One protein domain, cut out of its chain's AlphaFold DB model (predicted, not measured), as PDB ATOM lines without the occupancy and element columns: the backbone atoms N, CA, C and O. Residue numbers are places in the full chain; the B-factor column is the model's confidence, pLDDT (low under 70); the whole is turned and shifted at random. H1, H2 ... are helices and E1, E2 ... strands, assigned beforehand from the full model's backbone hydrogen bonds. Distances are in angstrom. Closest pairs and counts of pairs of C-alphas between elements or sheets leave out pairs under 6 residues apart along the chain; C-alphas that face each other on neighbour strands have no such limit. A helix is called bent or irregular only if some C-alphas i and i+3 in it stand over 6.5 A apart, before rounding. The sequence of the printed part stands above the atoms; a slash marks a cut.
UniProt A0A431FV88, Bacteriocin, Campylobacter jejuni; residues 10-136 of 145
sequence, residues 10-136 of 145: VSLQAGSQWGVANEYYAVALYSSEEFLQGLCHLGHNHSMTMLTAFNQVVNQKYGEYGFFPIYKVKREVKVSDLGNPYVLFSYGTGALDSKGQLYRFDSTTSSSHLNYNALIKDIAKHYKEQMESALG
ATOM      1  N   VAL A  10     251.031 299.137 345.647       87.75
ATOM      2  CA  VAL A  10     251.138 299.627 347.024       87.75
ATOM      3  C   VAL A  10     250.871 301.125 347.071       87.75
ATOM      4  O   VAL A  10     251.567 301.918 346.439       87.75
ATOM      5  N   SER A  11     249.866 301.515 347.851       90.31
ATOM      6  CA  SER A  11     249.609 302.903 348.225       90.31
ATOM      7  C   SER A  11     250.165 303.174 349.618       90.31
ATOM      8  O   SER A  11     249.799 302.504 350.586       90.31
ATOM      9  N   LEU A  12     251.053 304.161 349.709       91.94
ATOM     10  CA  LEU A  12     251.674 304.598 350.952       91.94
ATOM     11  C   LEU A  12     250.870 305.729 351.588       91.94
ATOM     12  O   LEU A  12     250.563 306.727 350.941       91.94
ATOM     13  N   GLN A  13     250.538 305.565 352.862       92.94
ATOM     14  CA  GLN A  13     249.512 306.346 353.532       92.94
ATOM     15  C   GLN A  13     249.942 306.705 354.957       92.94
ATOM     16  O   GLN A  13     250.206 305.830 355.783       92.94
ATOM     17  N   ALA A  14     249.992 308.003 355.263       92.56
ATOM     18  CA  ALA A  14     250.266 308.476 356.617       92.56
ATOM     19  C   ALA A  14     249.075 308.181 357.535       92.56
ATOM     20  O   ALA A  14     247.923 308.375 357.151       92.56
ATOM     21  N   GLY A  15     249.342 307.748 358.766       88.56
ATOM     22  CA  GLY A  15     248.305 307.421 359.737       88.56
ATOM     23  C   GLY A  15     247.519 308.618 360.263       88.56
ATOM     24  O   GLY A  15     246.457 308.440 360.857       88.56
ATOM     25  N   SER A  16     247.994 309.838 360.007       86.75
ATOM     26  CA  SER A  16     247.321 311.089 360.364       86.75
ATOM     27  C   SER A  16     245.894 311.179 359.822       86.75
ATOM     28  O   SER A  16     245.041 311.754 360.488       86.75
ATOM     29  N   GLN A  17     245.607 310.560 358.673       85.62
ATOM     30  CA  GLN A  17     244.255 310.519 358.103       85.62
ATOM     31  C   GLN A  17     243.256 309.698 358.942       85.62
ATOM     32  O   GLN A  17     242.056 309.927 358.858       85.62
ATOM     33  N   TRP A  18     243.749 308.797 359.800       86.88
ATOM     34  CA  TRP A  18     242.954 308.060 360.793       86.88
ATOM     35  C   TRP A  18     243.251 308.524 362.229       86.88
ATOM     36  O   TRP A  18     243.031 307.784 363.184       86.88
ATOM     37  N   GLY A  19     243.803 309.732 362.396       85.25
ATOM     38  CA  GLY A  19     244.107 310.309 363.708       85.25
ATOM     39  C   GLY A  19     245.345 309.729 364.404       85.25
ATOM     40  O   GLY A  19     245.539 309.977 365.591       85.25
ATOM     41  N   VAL A  20     246.205 308.981 363.700       86.69
ATOM     42  CA  VAL A  20     247.392 308.335 364.290       86.69
ATOM     43  C   VAL A  20     248.682 308.801 363.613       86.69
ATOM     44  O   VAL A  20     249.212 308.163 362.708       86.69
ATOM     45  N   ALA A  21     249.219 309.935 364.066       87.38
ATOM     46  CA  ALA A  21     250.353 310.613 363.423       87.38
ATOM     47  C   ALA A  21     251.682 309.831 363.426       87.38
ATOM     48  O   ALA A  21     252.551 310.090 362.600       87.38
ATOM     49  N   ASN A  22     251.846 308.872 364.340       92.81
ATOM     50  CA  ASN A  22     253.088 308.111 364.509       92.81
ATOM     51  C   ASN A  22     253.099 306.789 363.725       92.81
ATOM     52  O   ASN A  22     253.917 305.906 363.994       92.81
ATOM     53  N   GLU A  23     252.155 306.624 362.803       95.38
ATOM     54  CA  GLU A  23     251.962 305.400 362.040       95.38
ATOM     55  C   GLU A  23     251.973 305.676 360.546       95.38
ATOM     56  O   GLU A  23     251.607 306.754 360.076       95.38
ATOM     57  N   TYR A  24     252.402 304.672 359.801       95.62
ATOM     58  CA  TYR A  24     252.458 304.695 358.357       95.62
ATOM     59  C   TYR A  24     252.000 303.347 357.819       95.62
ATOM     60  O   TYR A  24     252.261 302.300 358.419       95.62
ATOM     61  N   TYR A  25     251.306 303.380 356.691       95.38
ATOM     62  CA  TYR A  25     250.579 302.244 356.153       95.38
ATOM     63  C   TYR A  25     250.937 302.029 354.690       95.38
ATOM     64  O   TYR A  25     250.945 302.966 353.897       95.38
ATOM     65  N   ALA A  26     251.225 300.784 354.342       94.06
ATOM     66  CA  ALA A  26     251.366 300.320 352.977       94.06
ATOM     67  C   ALA A  26     250.163 299.435 352.662       94.06
ATOM     68  O   ALA A  26     250.003 298.365 353.250       94.06
ATOM     69  N   VAL A  27     249.299 299.918 351.772       92.06
ATOM     70  CA  VAL A  27     248.042 299.262 351.403       92.06
ATOM     71  C   VAL A  27     248.210 298.617 350.037       92.06
ATOM     72  O   VAL A  27     248.491 299.320 349.065       92.06
ATOM     73  N   ALA A  28     248.031 297.302 349.952       89.12
ATOM     74  CA  ALA A  28     248.023 296.582 348.684       89.12
ATOM     75  C   ALA A  28     246.660 296.745 348.002       89.12
ATOM     76  O   ALA A  28     245.696 296.067 348.348       89.12
ATOM     77  N   LEU A  29     246.588 297.667 347.046       87.25
ATOM     78  CA  LEU A  29     245.405 297.926 346.234       87.25
ATOM     79  C   LEU A  29     245.437 297.054 344.986       87.25
ATOM     80  O   LEU A  29     246.430 297.044 344.268       87.25
ATOM     81  N   TYR A  30     244.340 296.380 344.694       82.50
ATOM     82  CA  TYR A  30     244.179 295.561 343.497       82.50
ATOM     83  C   TYR A  30     242.745 295.701 342.987       82.50
ATOM     84  O   TYR A  30     241.859 296.047 343.766       82.50
ATOM     85  N   SER A  31     242.497 295.493 341.700       80.88
ATOM     86  CA  SER A  31     241.156 295.527 341.104       80.88
ATOM     87  C   SER A  31     240.390 294.220 341.352       80.88
ATOM     88  O   SER A  31     240.955 293.218 341.794       80.88
ATOM     89  N   SER A  32     239.089 294.207 341.055       76.69
ATOM     90  CA  SER A  32     238.297 292.971 341.069       76.69
ATOM     91  C   SER A  32     238.800 291.945 340.044       76.69
ATOM     92  O   SER A  32     238.759 290.749 340.313       76.69
ATOM     93  N   GLU A  33     239.310 292.393 338.896       75.56
ATOM     94  CA  GLU A  33     239.894 291.519 337.870       75.56
ATOM     95  C   GLU A  33     241.199 290.877 338.357       75.56
ATOM     96  O   GLU A  33     241.392 289.671 338.210       75.56
ATOM     97  N   GLU A  34     242.068 291.660 339.000       75.44
ATOM     98  CA  GLU A  34     243.324 291.180 339.588       75.44
ATOM     99  C   GLU A  34     243.070 290.214 340.751       75.44
ATOM    100  O   GLU A  34     243.746 289.194 340.880       75.44
ATOM    101  N   PHE A  35     242.039 290.481 341.557       74.25
ATOM    102  CA  PHE A  35     241.594 289.583 342.621       74.25
ATOM    103  C   PHE A  35     241.198 288.197 342.088       74.25
ATOM    104  O   PHE A  35     241.532 287.188 342.707       74.25
ATOM    105  N   LEU A  36     240.528 288.131 340.932       69.94
ATOM    106  CA  LEU A  36     240.123 286.865 340.306       69.94
ATOM    107  C   LEU A  36     241.306 286.078 339.727       69.94
ATOM    108  O   LEU A  36     241.256 284.851 339.676       69.94
ATOM    109  N   GLN A  37     242.363 286.768 339.301       69.25
ATOM    110  CA  GLN A  37     243.573 286.147 338.753       69.25
ATOM    111  C   GLN A  37     244.552 285.700 339.852       69.25
ATOM    112  O   GLN A  37     245.405 284.848 339.609       69.25
ATOM    113  N   GLY A  38     244.405 286.233 341.068       63.69
ATOM    114  CA  GLY A  38     245.301 286.017 342.201       63.69
ATOM    115  C   GLY A  38     246.392 287.088 342.281       63.69
ATOM    116  O   GLY A  38     246.758 287.707 341.287       63.69
ATOM    117  N   LEU A  39     246.936 287.309 343.478       69.50
ATOM    118  CA  LEU A  39     247.994 288.303 343.699       69.50
ATOM    119  C   LEU A  39     249.378 287.665 343.527       69.50
ATOM    120  O   LEU A  39     249.567 286.480 343.803       69.50
ATOM    121  N   CYS A  40     250.377 288.429 343.105       63.88
ATOM    122  CA  CYS A  40     251.762 287.972 343.045       63.88
ATOM    123  C   CYS A  40     252.761 289.052 343.435       63.88
ATOM    124  O   CYS A  40     252.491 290.242 343.396       63.88
ATOM    125  N   HIS A  41     253.958 288.623 343.822       56.81
ATOM    126  CA  HIS A  41     255.050 289.560 344.062       56.81
ATOM    127  C   HIS A  41     255.383 290.349 342.789       56.81
ATOM    128  O   HIS A  41     255.176 289.869 341.668       56.81
ATOM    129  N   LEU A  42     255.959 291.540 342.962       56.03
ATOM    130  CA  LEU A  42     256.474 292.363 341.866       56.03
ATOM    131  C   LEU A  42     257.407 291.529 340.959       56.03
ATOM    132  O   LEU A  42     258.539 291.234 341.331       56.03
ATOM    133  N   GLY A  43     256.940 291.162 339.759       51.53
ATOM    134  CA  GLY A  43     257.723 290.402 338.770       51.53
ATOM    135  C   GLY A  43     257.569 288.872 338.800       51.53
ATOM    136  O   GLY A  43     258.336 288.193 338.125       51.53
ATOM    137  N   HIS A  44     256.597 288.324 339.539       57.50
ATOM    138  CA  HIS A  44     256.321 286.881 339.609       57.50
ATOM    139  C   HIS A  44     254.948 286.500 339.019       57.50
ATOM    140  O   HIS A  44     254.081 287.352 338.840       57.50
ATOM    141  N   ASN A  45     254.742 285.205 338.741       59.69
ATOM    142  CA  ASN A  45     253.456 284.661 338.284       59.69
ATOM    143  C   ASN A  45     252.385 284.751 339.380       59.69
ATOM    144  O   ASN A  45     252.694 284.568 340.559       59.69
ATOM    145  N   HIS A  46     251.133 284.983 338.972       57.66
ATOM    146  CA  HIS A  46     249.960 285.041 339.849       57.66
ATOM    147  C   HIS A  46     249.885 283.831 340.796       57.66
ATOM    148  O   HIS A  46     250.049 282.685 340.372       57.66
ATOM    149  N   SER A  47     249.644 284.079 342.089       60.25
ATOM    150  CA  SER A  47     249.530 283.040 343.115       60.25
ATOM    151  C   SER A  47     248.280 283.250 343.965       60.25
ATOM    152  O   SER A  47     248.201 284.135 344.818       60.25
ATOM    153  N   MET A  48     247.306 282.357 343.796       62.81
ATOM    154  CA  MET A  48     246.096 282.340 344.622       62.81
ATOM    155  C   MET A  48     246.416 282.130 346.110       62.81
ATOM    156  O   MET A  48     245.683 282.584 346.980       62.81
ATOM    157  N   THR A  49     247.538 281.479 346.423       64.62
ATOM    158  CA  THR A  49     247.949 281.121 347.787       64.62
ATOM    159  C   THR A  49     248.151 282.348 348.677       64.62
ATOM    160  O   THR A  49     247.783 282.325 349.851       64.62
ATOM    161  N   MET A  50     248.695 283.435 348.119       64.31
ATOM    162  CA  MET A  50     248.956 284.677 348.859       64.31
ATOM    163  C   MET A  50     247.662 285.402 349.231       64.31
ATOM    164  O   MET A  50     247.540 285.940 350.332       64.31
ATOM    165  N   LEU A  51     246.690 285.371 348.319       66.69
ATOM    166  CA  LEU A  51     245.377 285.971 348.499       66.69
ATOM    167  C   LEU A  51     244.505 285.137 349.450       66.69
ATOM    168  O   LEU A  51     243.897 285.686 350.363       66.69
ATOM    169  N   THR A  52     244.512 283.808 349.312       66.44
ATOM    170  CA  THR A  52     243.753 282.893 350.180       66.44
ATOM    171  C   THR A  52     244.154 283.028 351.648       66.44
ATOM    172  O   THR A  52     243.279 283.089 352.507       66.44
ATOM    173  N   ALA A  53     245.455 283.129 351.945       66.50
ATOM    174  CA  ALA A  53     245.934 283.271 353.321       66.50
ATOM    175  C   ALA A  53     245.452 284.570 353.990       66.50
ATOM    176  O   ALA A  53     245.169 284.579 355.183       66.50
ATOM    177  N   PHE A  54     245.341 285.667 353.232       73.00
ATOM    178  CA  PHE A  54     244.768 286.912 353.748       73.00
ATOM    179  C   PHE A  54     243.242 286.824 353.867       73.00
ATOM    180  O   PHE A  54     242.698 287.125 354.930       73.00
ATOM    181  N   ASN A  55     242.559 286.357 352.817       71.94
ATOM    182  CA  ASN A  55     241.098 286.263 352.767       71.94
ATOM    183  C   ASN A  55     240.527 285.389 353.890       71.94
ATOM    184  O   ASN A  55     239.466 285.699 354.424       71.94
ATOM    185  N   GLN A  56     241.242 284.334 354.292       70.56
ATOM    186  CA  GLN A  56     240.864 283.501 355.437       70.56
ATOM    187  C   GLN A  56     240.786 284.294 356.747       70.56
ATOM    188  O   GLN A  56     239.899 284.042 357.556       70.56
ATOM    189  N   VAL A  57     241.673 285.269 356.954       68.00
ATOM    190  CA  VAL A  57     241.730 286.051 358.199       68.00
ATOM    191  C   VAL A  57     240.708 287.179 358.223       68.00
ATOM    192  O   VAL A  57     240.115 287.445 359.264       68.00
ATOM    193  N   VAL A  58     240.447 287.813 357.081       69.44
ATOM    194  CA  VAL A  58     239.359 288.802 356.963       69.44
ATOM    195  C   VAL A  58     237.984 288.158 356.750       69.44
ATOM    196  O   VAL A  58     236.997 288.871 356.602       69.44
ATOM    197  N   ASN A  59     237.911 286.819 356.742       65.94
ATOM    198  CA  ASN A  59     236.719 286.031 356.417       65.94
ATOM    199  C   ASN A  59     236.036 286.484 355.110       65.94
ATOM    200  O   ASN A  59     234.811 286.498 354.992       65.94
ATOM    201  N   GLN A  60     236.842 286.895 354.135       66.25
ATOM    202  CA  GLN A  60     236.378 287.417 352.859       66.25
ATOM    203  C   GLN A  60     236.050 286.240 351.942       66.25
ATOM    204  O   GLN A  60     236.931 285.445 351.593       66.25
ATOM    205  N   LYS A  61     234.775 286.092 351.568       62.28
ATOM    206  CA  LYS A  61     234.348 284.977 350.716       62.28
ATOM    207  C   LYS A  61     234.797 285.179 349.273       62.28
ATOM    208  O   LYS A  61     235.040 286.293 348.808       62.28
ATOM    209  N   TYR A  62     234.872 284.076 348.535       52.81
ATOM    210  CA  TYR A  62     235.133 284.107 347.099       52.81
ATOM    211  C   TYR A  62     234.044 284.932 346.388       52.81
ATOM    212  O   TYR A  62     232.868 284.588 346.460       52.81
ATOM    213  N   GLY A  63     234.436 286.036 345.742       57.19
ATOM    214  CA  GLY A  63     233.525 286.993 345.097       57.19
ATOM    215  C   GLY A  63     233.183 288.241 345.924       57.19
ATOM    216  O   GLY A  63     232.669 289.208 345.368       57.19
ATOM    217  N   GLU A  64     233.519 288.283 347.215       66.69
ATOM    218  CA  GLU A  64     233.355 289.475 348.058       66.69
ATOM    219  C   GLU A  64     234.611 290.347 347.969       66.69
ATOM    220  O   GLU A  64     235.448 290.354 348.861       66.69
ATOM    221  N   TYR A  65     234.795 291.068 346.864       71.56
ATOM    222  CA  TYR A  65     235.865 292.063 346.750       71.56
ATOM    223  C   TYR A  65     235.600 293.247 347.691       71.56
ATOM    224  O   TYR A  65     234.483 293.763 347.744       71.56
ATOM    225  N   GLY A  66     236.631 293.719 348.398       79.00
ATOM    226  CA  GLY A  66     236.491 294.935 349.195       79.00
ATOM    227  C   GLY A  66     237.434 295.097 350.373       79.00
ATOM    228  O   GLY A  66     237.371 296.157 350.975       79.00
ATOM    229  N   PHE A  67     238.294 294.128 350.700       87.62
ATOM    230  CA  PHE A  67     239.336 294.311 351.716       87.62
ATOM    231  C   PHE A  67     240.738 294.300 351.113       87.62
ATOM    232  O   PHE A  67     241.101 293.421 350.339       87.62
ATOM    233  N   PHE A  68     241.560 295.256 351.523       88.62
ATOM    234  CA  PHE A  68     242.923 295.445 351.048       88.62
ATOM    235  C   PHE A  68     243.912 295.184 352.184       88.62
ATOM    236  O   PHE A  68     243.809 295.833 353.227       88.62
ATOM    237  N   PRO A  69     244.880 294.271 352.014       89.31
ATOM    238  CA  PRO A  69     245.913 293.998 353.000       89.31
ATOM    239  C   PRO A  69     246.740 295.235 353.317       89.31
ATOM    240  O   PRO A  69     247.131 295.995 352.427       89.31
ATOM    241  N   ILE A  70     247.053 295.396 354.598       92.19
ATOM    242  CA  ILE A  70     247.865 296.496 355.095       92.19
ATOM    243  C   ILE A  70     249.084 295.952 355.825       92.19
ATOM    244  O   ILE A  70     248.959 295.132 356.735       92.19
ATOM    245  N   TYR A  71     250.248 296.499 355.491       94.25
ATOM    246  CA  TYR A  71     251.430 296.485 356.343       94.25
ATOM    247  C   TYR A  71     251.564 297.838 357.051       94.25
ATOM    248  O   TYR A  71     251.453 298.896 356.433       94.25
ATOM    249  N   LYS A  72     251.772 297.811 358.364       95.44
ATOM    250  CA  LYS A  72     251.835 298.988 359.233       95.44
ATOM    251  C   LYS A  72     253.215 299.101 359.862       95.44
ATOM    252  O   LYS A  72     253.710 298.131 360.432       95.44
ATOM    253  N   VAL A  73     253.751 300.316 359.876       97.06
ATOM    254  CA  VAL A  73     254.914 300.711 360.676       97.06
ATOM    255  C   VAL A  73     254.464 301.766 361.680       97.06
ATOM    256  O   VAL A  73     253.794 302.729 361.316       97.06
ATOM    257  N   LYS A  74     254.817 301.594 362.951       96.19
ATOM    258  CA  LYS A  74     254.602 302.572 364.020       96.19
ATOM    259  C   LYS A  74     255.950 302.962 364.599       96.19
ATOM    260  O   LYS A  74     256.750 302.088 364.925       96.19
ATOM    261  N   ARG A  75     256.169 304.260 364.780       95.88
ATOM    262  CA  ARG A  75     257.362 304.802 365.428       95.88
ATOM    263  C   ARG A  75     257.024 305.341 366.807       95.88
ATOM    264  O   ARG A  75     256.094 306.124 366.968       95.88
ATOM    265  N   GLU A  76     257.828 304.989 367.793       95.12
ATOM    266  CA  GLU A  76     257.753 305.540 369.141       95.12
ATOM    267  C   GLU A  76     259.127 306.079 369.540       95.12
ATOM    268  O   GLU A  76     260.149 305.489 369.201       95.12
ATOM    269  N   VAL A  77     259.157 307.204 370.255       93.94
ATOM    270  CA  VAL A  77     260.367 307.668 370.943       93.94
ATOM    271  C   VAL A  77     260.168 307.365 372.415       93.94
ATOM    272  O   VAL A  77     259.226 307.869 373.028       93.94
ATOM    273  N   LYS A  78     261.021 306.507 372.958       93.75
ATOM    274  CA  LYS A  78     261.025 306.114 374.365       93.75
ATOM    275  C   LYS A  78     262.268 306.678 375.038       93.75
ATOM    276  O   LYS A  78     263.187 307.134 374.366       93.75
ATOM    277  N   VAL A  79     262.283 306.656 376.363       94.38
ATOM    278  CA  VAL A  79     263.429 307.066 377.178       94.38
ATOM    279  C   VAL A  79     263.885 305.837 377.951       94.38
ATOM    280  O   VAL A  79     263.048 305.119 378.494       94.38
ATOM    281  N   SER A  80     265.180 305.530 377.906       91.69
ATOM    282  CA  SER A  80     265.747 304.426 378.683       91.69
ATOM    283  C   SER A  80     265.839 304.789 380.163       91.69
ATOM    284  O   SER A  80     265.754 305.961 380.526       91.69
ATOM    285  N   ASP A  81     266.103 303.799 381.010       93.44
ATOM    286  CA  ASP A  81     266.297 304.018 382.451       93.44
ATOM    287  C   ASP A  81     267.474 304.969 382.755       93.44
ATOM    288  O   ASP A  81     267.516 305.599 383.806       93.44
ATOM    289  N   LEU A  82     268.406 305.129 381.804       93.19
ATOM    290  CA  LEU A  82     269.531 306.070 381.869       93.19
ATOM    291  C   LEU A  82     269.182 307.485 381.364       93.19
ATOM    292  O   LEU A  82     270.074 308.313 381.197       93.19
ATOM    293  N   GLY A  83     267.914 307.764 381.054       92.62
ATOM    294  CA  GLY A  83     267.452 309.065 380.557       92.62
ATOM    295  C   GLY A  83     267.738 309.325 379.074       92.62
ATOM    296  O   GLY A  83     267.396 310.391 378.560       92.62
ATOM    297  N   ASN A  84     268.328 308.364 378.359       92.69
ATOM    298  CA  ASN A  84     268.681 308.533 376.952       92.69
ATOM    299  C   ASN A  84     267.489 308.181 376.047       92.69
ATOM    300  O   ASN A  84     266.953 307.070 376.148       92.69
ATOM    301  N   PRO A  85     267.059 309.085 375.148       94.62
ATOM    302  CA  PRO A  85     265.960 308.799 374.246       94.62
ATOM    303  C   PRO A  85     266.395 307.827 373.142       94.62
ATOM    304  O   PRO A  85     267.502 307.915 372.615       94.62
ATOM    305  N   TYR A  86     265.500 306.926 372.750       93.62
ATOM    306  CA  TYR A  86     265.715 305.976 371.661       93.62
ATOM    307  C   TYR A  86     264.441 305.777 370.838       93.62
ATOM    308  O   TYR A  86     263.322 305.973 371.320       93.62
ATOM    309  N   VAL A  87     264.613 305.401 369.571       95.81
ATOM    310  CA  VAL A  87     263.499 305.106 368.664       95.81
ATOM    311  C   VAL A  87     263.181 303.619 368.710       95.81
ATOM    312  O   VAL A  87     264.070 302.782 368.575       95.81
ATOM    313  N   LEU A  88     261.899 303.297 368.854       96.12
ATOM    314  CA  LEU A  88     261.369 301.954 368.700       96.12
ATOM    315  C   LEU A  88     260.397 301.929 367.523       96.12
ATOM    316  O   LEU A  88     259.372 302.614 367.536       96.12
ATOM    317  N   PHE A  89     260.700 301.100 366.529       96.75
ATOM    318  CA  PHE A  89     259.745 300.754 365.486       96.75
ATOM    319  C   PHE A  89     259.016 299.465 365.845       96.75
ATOM    320  O   PHE A  89     259.622 298.479 366.261       96.75
ATOM    321  N   SER A  90     257.700 299.478 365.664       96.00
ATOM    322  CA  SER A  90     256.853 298.293 365.759       96.00
ATOM    323  C   SER A  90     256.074 298.111 364.466       96.00
ATOM    324  O   SER A  90     255.729 299.077 363.782       96.00
ATOM    325  N   TYR A  91     255.810 296.856 364.126       95.50
ATOM    326  CA  TYR A  91     255.191 296.483 362.863       95.50
ATOM    327  C   TYR A  91     253.862 295.804 363.128       95.50
ATOM    328  O   TYR A  91     253.673 295.153 364.156       95.50
ATOM    329  N   GLY A  92     252.933 295.943 362.196       94.25
ATOM    330  CA  GLY A  92     251.712 295.168 362.257       94.25
ATOM    331  C   GLY A  92     251.039 295.008 360.915       94.25
ATOM    332  O   GLY A  92     251.536 295.486 359.896       94.25
ATOM    333  N   THR A  93     249.891 294.347 360.929       93.38
ATOM    334  CA  THR A  93     249.056 294.182 359.743       93.38
ATOM    335  C   THR A  93     247.599 294.518 360.027       93.38
ATOM    336  O   THR A  93     247.190 294.720 361.176       93.38
ATOM    337  N   GLY A  94     246.829 294.656 358.958       92.06
ATOM    338  CA  GLY A  94     245.417 294.990 359.016       92.06
ATOM    339  C   GLY A  94     244.761 294.856 357.651       92.06
ATOM    340  O   GLY A  94     245.358 294.319 356.712       92.06
ATOM    341  N   ALA A  95     243.555 295.395 357.552       91.69
ATOM    342  CA  ALA A  95     242.806 295.495 356.313       91.69
ATOM    343  C   ALA A  95     242.209 296.897 356.157       91.69
ATOM    344  O   ALA A  95     241.819 297.523 357.141       91.69
ATOM    345  N   LEU A  96     242.134 297.383 354.923       91.12
ATOM    346  CA  LEU A  96     241.345 298.557 354.557       91.12
ATOM    347  C   LEU A  96     240.114 298.060 353.817       91.12
ATOM    348  O   LEU A  96     240.279 297.263 352.900       91.12
ATOM    349  N   ASP A  97     238.914 298.506 354.162       89.31
ATOM    350  CA  ASP A  97     237.761 298.202 353.316       89.31
ATOM    351  C   ASP A  97     237.659 299.155 352.104       89.31
ATOM    352  O   ASP A  97     238.380 300.151 351.981       89.31
ATOM    353  N   SER A  98     236.726 298.871 351.199       85.38
ATOM    354  CA  SER A  98     236.437 299.690 350.019       85.38
ATOM    355  C   SER A  98     235.857 301.070 350.343       85.38
ATOM    356  O   SER A  98     235.833 301.937 349.471       85.38
ATOM    357  N   LYS A  99     235.427 301.299 351.589       87.56
ATOM    358  CA  LYS A  99     234.945 302.587 352.104       87.56
ATOM    359  C   LYS A  99     236.055 303.389 352.797       87.56
ATOM    360  O   LYS A  99     235.800 304.509 353.236       87.56
ATOM    361  N   GLY A 100     237.278 302.857 352.878       85.81
ATOM    362  CA  GLY A 100     238.422 303.497 353.530       85.81
ATOM    363  C   GLY A 100     238.479 303.295 355.049       85.81
ATOM    364  O   GLY A 100     239.267 303.960 355.729       85.81
ATOM    365  N   GLN A 101     237.669 302.391 355.600       89.94
ATOM    366  CA  GLN A 101     237.711 302.026 357.009       89.94
ATOM    367  C   GLN A 101     238.908 301.117 357.293       89.94
ATOM    368  O   GLN A 101     239.112 300.086 356.651       89.94
ATOM    369  N   LEU A 102     239.698 301.511 358.291       90.62
ATOM    370  CA  LEU A 102     240.878 300.787 358.740       90.62
ATOM    371  C   LEU A 102     240.517 299.761 359.822       90.62
ATOM    372  O   LEU A 102     240.067 300.122 360.910       90.62
ATOM    373  N   TYR A 103     240.821 298.495 359.557       89.88
ATOM    374  CA  TYR A 103     240.720 297.386 360.498       89.88
ATOM    375  C   TYR A 103     242.116 296.955 360.932       89.88
ATOM    376  O   TYR A 103     242.976 296.623 360.114       89.88
ATOM    377  N   ARG A 104     242.358 296.970 362.241       89.56
ATOM    378  CA  ARG A 104     243.653 296.617 362.830       89.56
ATOM    379  C   ARG A 104     243.560 295.204 363.373       89.56
ATOM    380  O   ARG A 104     242.652 294.915 364.146       89.56
ATOM    381  N   PHE A 105     244.499 294.349 362.995       89.31
ATOM    382  CA  PHE A 105     244.565 293.016 363.575       89.31
ATOM    383  C   PHE A 105     245.232 293.056 364.948       89.31
ATOM    384  O   PHE A 105     246.070 293.925 365.226       89.31
ATOM    385  N   ASP A 106     244.842 292.119 365.809       88.62
ATOM    386  CA  ASP A 106     245.494 291.907 367.097       88.62
ATOM    387  C   ASP A 106     246.948 291.433 366.925       88.62
ATOM    388  O   ASP A 106     247.422 291.147 365.821       88.62
ATOM    389  N   SER A 107     247.689 291.369 368.031       86.06
ATOM    390  CA  SER A 107     249.102 290.986 368.016       86.06
ATOM    391  C   SER A 107     249.335 289.569 367.489       86.06
ATOM    392  O   SER A 107     250.324 289.354 366.787       86.06
ATOM    393  N   THR A 108     248.447 288.617 367.776       86.38
ATOM    394  CA  THR A 108     248.575 287.210 367.364       86.38
ATOM    395  C   THR A 108     248.438 287.069 365.852       86.38
ATOM    396  O   THR A 108     249.343 286.579 365.173       86.38
ATOM    397  N   THR A 109     247.333 287.574 365.313       85.69
ATOM    398  CA  THR A 109     247.015 287.578 363.885       85.69
ATOM    399  C   THR A 109     248.063 288.365 363.115       85.69
ATOM    400  O   THR A 109     248.611 287.900 362.113       85.69
ATOM    401  N   SER A 110     248.423 289.536 363.640       86.38
ATOM    402  CA  SER A 110     249.447 290.372 363.041       86.38
ATOM    403  C   SER A 110     250.806 289.676 362.991       86.38
ATOM    404  O   SER A 110     251.484 289.758 361.970       86.38
ATOM    405  N   SER A 111     251.208 288.973 364.053       86.19
ATOM    406  CA  SER A 111     252.481 288.239 364.090       86.19
ATOM    407  C   SER A 111     252.497 287.075 363.103       86.19
ATOM    408  O   SER A 111     253.479 286.894 362.386       86.19
ATOM    409  N   SER A 112     251.395 286.325 363.008       84.62
ATOM    410  CA  SER A 112     251.248 285.254 362.017       84.62
ATOM    411  C   SER A 112     251.420 285.790 360.592       84.62
ATOM    412  O   SER A 112     252.224 285.271 359.816       84.62
ATOM    413  N   HIS A 113     250.759 286.904 360.266       84.56
ATOM    414  CA  HIS A 113     250.894 287.538 358.956       84.56
ATOM    415  C   HIS A 113     252.315 288.014 358.662       84.56
ATOM    416  O   HIS A 113     252.834 287.740 357.584       84.56
ATOM    417  N   LEU A 114     252.962 288.695 359.608       87.56
ATOM    418  CA  LEU A 114     254.330 289.185 359.422       87.56
ATOM    419  C   LEU A 114     255.324 288.042 359.149       87.56
ATOM    420  O   LEU A 114     256.254 288.214 358.363       87.56
ATOM    421  N   ASN A 115     255.115 286.873 359.758       84.06
ATOM    422  CA  ASN A 115     256.029 285.735 359.647       84.06
ATOM    423  C   ASN A 115     255.748 284.841 358.429       84.06
ATOM    424  O   ASN A 115     256.692 284.362 357.782       84.06
ATOM    425  N   TYR A 116     254.469 284.633 358.103       80.88
ATOM    426  CA  TYR A 116     254.031 283.587 357.175       80.88
ATOM    427  C   TYR A 116     253.271 284.100 355.949       80.88
ATOM    428  O   TYR A 116     253.252 283.411 354.930       80.88
ATOM    429  N   ASN A 117     252.677 285.297 355.986       82.31
ATOM    430  CA  ASN A 117     251.965 285.823 354.824       82.31
ATOM    431  C   ASN A 117     252.967 286.405 353.815       82.31
ATOM    432  O   ASN A 117     253.613 287.426 354.059       82.31
ATOM    433  N   ALA A 118     253.093 285.748 352.662       79.88
ATOM    434  CA  ALA A 118     254.064 286.125 351.643       79.88
ATOM    435  C   ALA A 118     253.824 287.536 351.074       79.88
ATOM    436  O   ALA A 118     254.789 288.259 350.863       79.88
ATOM    437  N   LEU A 119     252.567 287.959 350.889       81.25
ATOM    438  CA  LEU A 119     252.241 289.305 350.406       81.25
ATOM    439  C   LEU A 119     252.710 290.381 351.393       81.25
ATOM    440  O   LEU A 119     253.352 291.352 351.005       81.25
ATOM    441  N   ILE A 120     252.441 290.194 352.686       87.31
ATOM    442  CA  ILE A 120     252.903 291.123 353.726       87.31
ATOM    443  C   ILE A 120     254.431 291.183 353.768       87.31
ATOM    444  O   ILE A 120     254.996 292.266 353.917       87.31
ATOM    445  N   LYS A 121     255.109 290.042 353.611       87.19
ATOM    446  CA  LYS A 121     256.576 289.985 353.568       87.19
ATOM    447  C   LYS A 121     257.146 290.703 352.349       87.19
ATOM    448  O   LYS A 121     258.168 291.368 352.493       87.19
ATOM    449  N   ASP A 122     256.484 290.618 351.198       85.38
ATOM    450  CA  ASP A 122     256.855 291.367 349.994       85.38
ATOM    451  C   ASP A 122     256.774 292.875 350.237       85.38
ATOM    452  O   ASP A 122     257.748 293.609 350.055       85.38
ATOM    453  N   ILE A 123     255.630 293.333 350.753       88.38
ATOM    454  CA  ILE A 123     255.403 294.745 351.069       88.38
ATOM    455  C   ILE A 123     256.438 295.223 352.095       88.38
ATOM    456  O   ILE A 123     257.062 296.269 351.912       88.38
ATOM    457  N   ALA A 124     256.678 294.450 353.154       91.19
ATOM    458  CA  ALA A 124     257.679 294.784 354.160       91.19
ATOM    459  C   ALA A 124     259.086 294.883 353.548       91.19
ATOM    460  O   ALA A 124     259.789 295.859 353.798       91.19
ATOM    461  N   LYS A 125     259.488 293.925 352.708       90.50
ATOM    462  CA  LYS A 125     260.803 293.913 352.049       90.50
ATOM    463  C   LYS A 125     261.035 295.157 351.189       90.50
ATOM    464  O   LYS A 125     262.152 295.660 351.159       90.50
ATOM    465  N   HIS A 126     260.004 295.639 350.499       89.31
ATOM    466  CA  HIS A 126     260.140 296.734 349.539       89.31
ATOM    467  C   HIS A 126     259.895 298.130 350.118       89.31
ATOM    468  O   HIS A 126     260.483 299.090 349.625       89.31
ATOM    469  N   TYR A 127     259.052 298.265 351.145       92.50
ATOM    470  CA  TYR A 127     258.587 299.579 351.603       92.50
ATOM    471  C   TYR A 127     258.981 299.925 353.040       92.50
ATOM    472  O   TYR A 127     258.918 301.099 353.402       92.50
ATOM    473  N   LYS A 128     259.427 298.963 353.860       94.94
ATOM    474  CA  LYS A 128     259.726 299.190 355.287       94.94
ATOM    475  C   LYS A 128     260.651 300.386 355.522       94.94
ATOM    476  O   LYS A 128     260.285 301.288 356.268       94.94
ATOM    477  N   GLU A 129     261.813 300.422 354.876       94.88
ATOM    478  CA  GLU A 129     262.812 301.480 355.098       94.88
ATOM    479  C   GLU A 129     262.278 302.867 354.717       94.88
ATOM    480  O   GLU A 129     262.482 303.848 355.435       94.88
ATOM    481  N   GLN A 130     261.518 302.948 353.621       94.75
ATOM    482  CA  GLN A 130     260.868 304.185 353.199       94.75
ATOM    483  C   GLN A 130     259.848 304.664 354.242       94.75
ATOM    484  O   GLN A 130     259.788 305.856 354.542       94.75
ATOM    485  N   MET A 131     259.056 303.752 354.808       96.00
ATOM    486  CA  MET A 131     258.057 304.071 355.830       96.00
ATOM    487  C   MET A 131     258.708 304.503 357.151       96.00
ATOM    488  O   MET A 131     258.266 305.474 357.764       96.00
ATOM    489  N   GLU A 132     259.780 303.831 357.577       96.00
ATOM    490  CA  GLU A 132     260.569 304.229 358.749       96.00
ATOM    491  C   GLU A 132     261.154 305.632 358.575       96.00
ATOM    492  O   GLU A 132     261.047 306.471 359.472       96.00
ATOM    493  N   SER A 133     261.717 305.914 357.397       94.12
ATOM    494  CA  SER A 133     262.259 307.227 357.047       94.12
ATOM    495  C   SER A 133     261.176 308.311 357.032       94.12
ATOM    496  O   SER A 133     261.362 309.377 357.622       94.12
ATOM    497  N   ALA A 134     260.001 308.019 356.463       92.31
ATOM    498  CA  ALA A 134     258.855 308.933 356.448       92.31
ATOM    499  C   ALA A 134     258.354 309.288 357.861       92.31
ATOM    500  O   ALA A 134     257.878 310.399 358.085       92.31
ATOM    501  N   LEU A 135     258.511 308.380 358.827       93.44
ATOM    502  CA  LEU A 135     258.187 308.617 360.238       93.44
ATOM    503  C   LEU A 135     259.288 309.371 361.008       93.44
ATOM    504  O   LEU A 135     259.142 309.609 362.206       93.44
ATOM    505  N   GLY A 136     260.374 309.777 360.349       91.88
ATOM    506  CA  GLY A 136     261.496 310.498 360.959       91.88
ATOM    507  C   GLY A 136     262.702 309.619 361.300       91.88
ATOM    508  O   GLY A 136     263.632 310.098 361.948       91.88
TER     509      GLY A 136
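This is residues 10 to 136 of the 145 residues of the protein "Bacteriocin" of Campylobacter jejuni (UniProt A0A431FV88). A twisted sheet of five strands has helices H3, H4 and H5 over one face, two layers, and its long hairpin E3-E4 reaches out to one end of the long axis, with H2 toward the other end. The printed part has 127 residues, with named elements in the order E1 H1 E2 H2 H3 E3 E4 E5 H4 H5. The sheet's order is E1 - E2 - E3 - E4 - E5, antiparallel throughout, and the class is mixed, helices and strands. The whole is compact, with a radius of gyration of the C-alphas of 15.5 A, yet elongated, spanning 54 by 29 by 25 A.

E1, residues 10 to 14, begins at C-alpha 10 (251.138, 299.627, 347.024). H1 is residues 15 to 18, E2 23 to 29, 18.7 A long, H2 32 to 37 and H3 48 to 57. E3, residues 67 to 79, measures 37.3 A and ends at C-alpha 79 (263.429, 307.066, 377.178). E4, residues 85 to 97, measures 36.7 A and bends by 54 degrees at residue 93. E5 is residues 102 to 104 and H4 107 to 116. H5, residues 118 to 134, measures 23.8 A and ends at C-alpha 134 (258.855, 308.933, 356.448); it has a kink of 55 degrees near residue 127 and is irregular, with C-alphas 126 and 129 7.8 A apart.

Within hydrogen-bond range are N 11 and O 27 of E1 and E2, 2.9 A, N 26 and O 71 of E2 and E3, 2.8 A, N 72 and O 92 of hairpin E3-E4, 2.8 A, and N 103 and O 95 of hairpin E4-E5, 2.8 A. E3 E4 E5 form a meander, each strand the antiparallel neighbour of the one before. H1 only grazes the sheet with residues 15 to 18. H2 is not on the sheet, and is close to but not clearly touching H3, with C-alphas 37 and 48 closest at 7.4 A. H3 is on the sheet and only just touches H5, only at their ends, with 3 pairs of C-alphas within 8 A, the closest 50 and 119 at 5.9 A. H4 is over E4 at a height over the sheet of 8.5 A, running across the strands at 88 degrees to E4 on the local plane. H5 is on the same face; its closest C-alphas to E3 are 120 and 71, 6.1 A. H4 and H5 touch only at the corner, closest at C-alphas 114 and 120, 6.2 A. Every O i to N i+4 pair is within hydrogen-bond range in H2 and H4, 4 of 6 in H3 and 11 of 13 in H5; H1 is too short for such a pair.

The C-alphas farthest apart, of Glu 33 and Leu 82, are 55.0 A apart. The printed part has no cut, and no link is long. Mean pLDDT of the printed part is 83.6; residues 36 to 53 and 57 to 64 are under 70.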